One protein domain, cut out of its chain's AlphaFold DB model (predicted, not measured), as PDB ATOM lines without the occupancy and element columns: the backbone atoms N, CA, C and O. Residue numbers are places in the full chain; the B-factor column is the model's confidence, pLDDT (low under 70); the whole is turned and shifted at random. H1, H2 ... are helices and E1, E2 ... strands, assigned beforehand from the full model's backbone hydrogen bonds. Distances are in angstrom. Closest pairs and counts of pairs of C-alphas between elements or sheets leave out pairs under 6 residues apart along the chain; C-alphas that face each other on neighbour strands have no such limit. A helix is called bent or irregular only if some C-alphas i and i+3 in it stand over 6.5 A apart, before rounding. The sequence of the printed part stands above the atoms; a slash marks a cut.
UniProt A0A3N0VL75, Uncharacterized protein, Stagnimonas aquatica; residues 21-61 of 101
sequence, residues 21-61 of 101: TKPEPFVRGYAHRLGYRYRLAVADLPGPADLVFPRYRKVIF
ATOM      1  N   THR A  21     100.500 -27.319  12.884       84.81
ATOM      2  CA  THR A  21      99.808 -27.374  14.165       84.81
ATOM      3  C   THR A  21     100.221 -26.178  15.017       84.81
ATOM      4  O   THR A  21     101.312 -25.641  14.877       84.81
ATOM      5  N   LYS A  22      99.363 -25.742  15.945       85.19
ATOM      6  CA  LYS A  22      99.621 -24.568  16.805       85.19
ATOM      7  C   LYS A  22     101.037 -24.481  17.420       85.19
ATOM      8  O   LYS A  22     101.557 -23.365  17.456       85.19
ATOM      9  N   PRO A  23     101.671 -25.567  17.915       85.62
ATOM     10  CA  PRO A  23     103.028 -25.472  18.456       85.62
ATOM     11  C   PRO A  23     104.111 -25.240  17.388       85.62
ATOM     12  O   PRO A  23     105.139 -24.642  17.700       85.62
ATOM     13  N   GLU A  24     103.907 -25.650  16.134       88.12
ATOM     14  CA  GLU A  24     104.935 -25.544  15.094       88.12
ATOM     15  C   GLU A  24     105.303 -24.083  14.750       88.12
ATOM     16  O   GLU A  24     106.494 -23.765  14.801       88.12
ATOM     17  N   PRO A  25     104.364 -23.146  14.471       87.94
ATOM     18  CA  PRO A  25     104.696 -21.735  14.263       87.94
ATOM     19  C   PRO A  25     105.405 -21.090  15.455       87.94
ATOM     20  O   PRO A  25     106.246 -20.213  15.262       87.94
ATOM     21  N   PHE A  26     105.096 -21.522  16.681       90.94
ATOM     22  CA  PHE A  26     105.744 -21.008  17.885       90.94
ATOM     23  C   PHE A  26     107.228 -21.395  17.924       90.94
ATOM     24  O   PHE A  26     108.093 -20.532  18.087       90.94
ATOM     25  N   VAL A  27     107.534 -22.675  17.684       90.81
ATOM     26  CA  VAL A  27     108.916 -23.176  17.602       90.81
ATOM     27  C   VAL A  27     109.668 -22.520  16.440       90.81
ATOM     28  O   VAL A  27     110.805 -22.081  16.612       90.81
ATOM     29  N   ARG A  28     109.018 -22.371  15.280       91.25
ATOM     30  CA  ARG A  28     109.559 -21.657  14.107       91.25
ATOM     31  C   ARG A  28     109.931 -20.211  14.433       91.25
ATOM     32  O   ARG A  28     111.046 -19.779  14.141       91.25
ATOM     33  N   GLY A  29     109.026 -19.479  15.082       92.69
ATOM     34  CA  GLY A  29     109.261 -18.099  15.500       92.69
ATOM     35  C   GLY A  29     110.422 -17.979  16.487       92.69
ATOM     36  O   GLY A  29     111.258 -17.086  16.344       92.69
ATOM     37  N   TYR A  30     110.519 -18.900  17.448       94.00
ATOM     38  CA  TYR A  30     111.619 -18.923  18.412       94.00
ATOM     39  C   TYR A  30     112.968 -19.224  17.744       94.00
ATOM     40  O   TYR A  30     113.932 -18.486  17.947       94.00
ATOM     41  N   ALA A  31     113.023 -20.234  16.872       91.94
ATOM     42  CA  ALA A  31     114.224 -20.565  16.107       91.94
ATOM     43  C   ALA A  31     114.699 -19.384  15.244       91.94
ATOM     44  O   ALA A  31     115.890 -19.070  15.231       91.94
ATOM     45  N   HIS A  32     113.768 -18.685  14.585       91.81
ATOM     46  CA  HIS A  32     114.087 -17.503  13.785       91.81
ATOM     47  C   HIS A  32     114.617 -16.345  14.644       91.81
ATOM     48  O   HIS A  32     115.592 -15.698  14.262       91.81
ATOM     49  N   ARG A  33     114.017 -16.090  15.817       94.12
ATOM     50  CA  ARG A  33     114.479 -15.053  16.762       94.12
ATOM     51  C   ARG A  33     115.876 -15.331  17.309       94.12
ATOM     52  O   ARG A  33     116.637 -14.393  17.504       94.12
ATOM     53  N   LEU A  34     116.225 -16.600  17.501       93.75
ATOM     54  CA  LEU A  34     117.573 -17.023  17.888       93.75
ATOM     55  C   LEU A  34     118.588 -16.984  16.727       93.75
ATOM     56  O   LEU A  34     119.749 -17.334  16.916       93.75
ATOM     57  N   GLY A  35     118.174 -16.573  15.523       93.19
ATOM     58  CA  GLY A  35     119.049 -16.456  14.354       93.19
ATOM     59  C   GLY A  35     119.269 -17.765  13.592       93.19
ATOM     60  O   GLY A  35     120.075 -17.807  12.657       93.19
ATOM     61  N   TYR A  36     118.551 -18.839  13.931       92.25
ATOM     62  CA  TYR A  36     118.664 -20.091  13.196       92.25
ATOM     63  C   TYR A  36     117.866 -20.040  11.892       92.25
ATOM     64  O   TYR A  36     116.669 -19.750  11.864       92.25
ATOM     65  N   ARG A  37     118.532 -20.394  10.790       91.25
ATOM     66  CA  ARG A  37     117.885 -20.650   9.501       91.25
ATOM     67  C   ARG A  37     117.504 -22.124   9.411       91.25
ATOM     68  O   ARG A  37     118.350 -22.991   9.631       91.25
ATOM     69  N   TYR A  38     116.253 -22.387   9.057       91.50
ATOM     70  CA  TYR A  38     115.713 -23.732   8.895       91.50
ATOM     71  C   TYR A  38     115.001 -23.888   7.550       91.50
ATOM     72  O   TYR A  38     114.624 -22.907   6.908       91.50
ATOM     73  N   ARG A  39     114.825 -25.139   7.130       88.31
ATOM     74  CA  ARG A  39     113.964 -25.548   6.018       88.31
ATOM     75  C   ARG A  39     112.751 -26.287   6.578       88.31
ATOM     76  O   ARG A  39     112.861 -26.949   7.610       88.31
ATOM     77  N   LEU A  40     111.619 -26.154   5.902       85.56
ATOM     78  CA  LEU A  40     110.382 -26.877   6.200       85.56
ATOM     79  C   LEU A  40     110.201 -27.995   5.168       85.56
ATOM     80  O   LEU A  40     110.627 -27.823   4.026       85.56
ATOM     81  N   ALA A  41     109.550 -29.094   5.562       69.56
ATOM     82  CA  ALA A  41     109.080 -30.148   4.656       69.56
ATOM     83  C   ALA A  41     110.158 -30.694   3.691       69.56
ATOM     84  O   ALA A  41     109.968 -30.734   2.478       69.56
ATOM     85  N   VAL A  42     111.306 -31.109   4.233       71.88
ATOM     86  CA  VAL A  42     112.357 -31.758   3.436       71.88
ATOM     87  C   VAL A  42     111.957 -33.214   3.192       71.88
ATOM     88  O   VAL A  42     111.918 -33.999   4.135       71.88
ATOM     89  N   ALA A  43     111.649 -33.554   1.937       65.88
ATOM     90  CA  ALA A  43     111.202 -34.892   1.531       65.88
ATOM     91  C   ALA A  43     112.306 -35.965   1.613       65.88
ATOM     92  O   ALA A  43     112.005 -37.149   1.697       65.88
ATOM     93  N   ASP A  44     113.574 -35.549   1.639       71.69
ATOM     94  CA  ASP A  44     114.740 -36.442   1.586       71.69
ATOM     95  C   ASP A  44     115.122 -37.056   2.949       71.69
ATOM     96  O   ASP A  44     116.191 -37.650   3.091       71.69
ATOM     97  N   LEU A  45     114.292 -36.886   3.985       70.19
ATOM     98  CA  LEU A  45     114.536 -37.402   5.335       70.19
ATOM     99  C   LEU A  45     113.489 -38.458   5.724       70.19
ATOM    100  O   LEU A  45     112.315 -38.312   5.378       70.19
ATOM    101  N   PRO A  46     113.881 -39.512   6.470       69.94
ATOM    102  CA  PRO A  46     112.933 -40.490   6.983       69.94
ATOM    103  C   PRO A  46     112.005 -39.817   8.002       69.94
ATOM    104  O   PRO A  46     112.408 -39.476   9.114       69.94
ATOM    105  N   GLY A  47     110.749 -39.636   7.597       68.88
ATOM    106  CA  GLY A  47     109.721 -38.948   8.369       68.88
ATOM    107  C   GLY A  47     109.674 -37.434   8.103       68.88
ATOM    108  O   GLY A  47     110.701 -36.805   7.847       68.88
ATOM    109  N   PRO A  48     108.481 -36.818   8.175       72.31
ATOM    110  CA  PRO A  48     108.331 -35.384   7.974       72.31
ATOM    111  C   PRO A  48     108.888 -34.633   9.190       72.31
ATOM    112  O   PRO A  48     108.218 -34.484  10.207       72.31
ATOM    113  N   ALA A  49     110.139 -34.182   9.100       79.50
ATOM    114  CA  ALA A  49     110.720 -33.295  10.101       79.50
ATOM    115  C   ALA A  49     110.083 -31.900  10.020       79.50
ATOM    116  O   ALA A  49     109.982 -31.318   8.935       79.50
ATOM    117  N   ASP A  50     109.704 -31.339  11.170       83.88
ATOM    118  CA  ASP A  50     109.043 -30.032  11.232       83.88
ATOM    119  C   ASP A  50     110.018 -28.892  10.933       83.88
ATOM    120  O   ASP A  50     109.691 -27.960  10.196       83.88
ATOM    121  N   LEU A  51     111.225 -28.952  11.503       88.38
ATOM    122  CA  LEU A  51     112.295 -27.996  11.226       88.38
ATOM    123  C   LEU A  51     113.600 -28.736  10.932       88.38
ATOM    124  O   LEU A  51     114.107 -29.496  11.759       88.38
ATOM    125  N   VAL A  52     114.191 -28.446   9.776       90.06
ATOM    126  CA  VAL A  52     115.488 -28.991   9.363       90.06
ATOM    127  C   VAL A  52     116.534 -27.891   9.392       90.06
ATOM    128  O   VAL A  52     116.330 -26.822   8.817       90.06
ATOM    129  N   PHE A  53     117.682 -28.161  10.009       90.88
ATOM    130  CA  PHE A  53     118.806 -27.234  10.129       90.88
ATOM    131  C   PHE A  53     120.036 -27.794   9.393       90.88
ATOM    132  O   PHE A  53     120.915 -28.382  10.034       90.88
ATOM    133  N   PRO A  54     120.151 -27.609   8.058       87.50
ATOM    134  CA  PRO A  54     121.209 -28.235   7.260       87.50
ATOM    135  C   PRO A  54     122.617 -27.877   7.739       87.50
ATOM    136  O   PRO A  54     123.464 -28.755   7.874       87.50
ATOM    137  N   ARG A  55     122.840 -26.603   8.099       89.06
ATOM    138  CA  ARG A  55     124.131 -26.105   8.605       89.06
ATOM    139  C   ARG A  55     124.609 -26.854   9.850       89.06
ATOM    140  O   ARG A  55     125.806 -27.024  10.040       89.06
ATOM    141  N   TYR A  56     123.678 -27.295  10.690       89.81
ATOM    142  CA  TYR A  56     123.980 -27.962  11.955       89.81
ATOM    143  C   TYR A  56     123.851 -29.486  11.858       89.81
ATOM    144  O   TYR A  56     124.206 -30.184  12.807       89.81
ATOM    145  N   ARG A  57     123.355 -30.008  10.725       88.38
ATOM    146  CA  ARG A  57     122.976 -31.420  10.549       88.38
ATOM    147  C   ARG A  57     122.043 -31.894  11.672       88.38
ATOM    148  O   ARG A  57     122.240 -32.961  12.248       88.38
ATOM    149  N   LYS A  58     121.059 -31.057  12.026       88.94
ATOM    150  CA  LYS A  58     120.058 -31.333  13.071       88.94
ATOM    151  C   LYS A  58     118.644 -31.178  12.527       88.94
ATOM    152  O   LYS A  58     118.405 -30.397  11.607       88.94
ATOM    153  N   VAL A  59     117.720 -31.901  13.145       89.88
ATOM    154  CA  VAL A  59     116.282 -31.845  12.873       89.88
ATOM    155  C   VAL A  59     115.530 -31.709  14.190       89.88
ATOM    156  O   VAL A  59     115.997 -32.196  15.221       89.88
ATOM    157  N   ILE A  60     114.388 -31.029  14.160       88.12
ATOM    158  CA  ILE A  60     113.465 -30.920  15.289       88.12
ATOM    159  C   ILE A  60     112.119 -31.489  14.853       88.12
ATOM    160  O   ILE A  60     111.590 -31.098  13.811       88.12
ATOM    161  N   PHE A  61     111.580 -32.373  15.690       87.12
ATOM    162  CA  PHE A  61     110.226 -32.902  15.590       87.12
ATOM    163  C   PHE A  61     109.369 -32.316  16.717       87.12
ATOM    164  O   PHE A  61     109.751 -32.346  17.891       87.12
TER     165      PHE A  61
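Overview. This is residues 21 to 61 of the 101 residues of an uncharacterized protein of Stagnimonas aquatica (UniProt A0A3N0VL75). A single helix, H1, makes one side of a flat little domain, and a small two-stranded hairpin, E1 and E2, stands near the middle. Between them a long loop, residues 34 to 50, leaves the helix end, passes the hairpin and bows out on the side away from H1 before it folds back into E1. The printed part has 41 residues, with one named helix and two named strands in the order H1, E1, E2; the sheet has the order E1 - E2 and is antiparallel. The class is mixed, helices and strands, with under half of the residues in named elements. The whole is compact, with a radius of gyration of the C-alphas of 9.9 A, and its C-alphas span 26 by 24 by 11 A.

Arrangement. Start with H1, residues 23 to 33, where every O i to N i+4 pair is within hydrogen-bond range. Go on through the long link of 17 residues to E1, residues 51 to 53. Look back from there to the helix: the closest C-alphas of H1 and E1 are those of Arg 28 and Leu 51, 7.5 A apart, and the two centres are 11.4 A apart. After the tight link of 4 residues comes E2, residues 58 to 60, which forms a hairpin with E1. The two strands are antiparallel neighbours, with 167 degrees between their directions. Among the C-alphas that face each other, those of Val 52 and Val 59 are 4.6 A apart. Check the backbone here: N 53 and O 58 are 2.8 A apart and N 60 and O 51 are 2.9 A apart, both within hydrogen-bond range. H1 and E2 are apart.

Along the chain. Find C-alpha 23 at (103.028, -25.472, 18.456); from there H1 runs 15.6 A to C-alpha 33 at (114.479, -15.053, 16.762), and it is not bent. E1 begins at C-alpha 51, at (112.295, -27.996, 11.226), and covers 6.6 A to C-alpha 53. E2 covers 7.0 A from C-alpha 58 to C-alpha 60, which you find at (113.465, -30.920, 15.289).

Size, cuts and confidence. The two C-alphas farthest apart are those of Arg 33, in H1, and Pro 46, in the long link, at 27.3 A. From Thr 21 to Phe 61, the first and last printed residues, the C-alphas are 11.9 A apart. The printed part has no cut. Along residues 34 to 50 the C-alphas lie 5 to 14 A from the mean of all C-alphas. Read the B-factor column for the model's confidence: the mean pLDDT of the printed part is 85.5, and residues 41, 43 and 46 to 47, in that same stretch, are under 70.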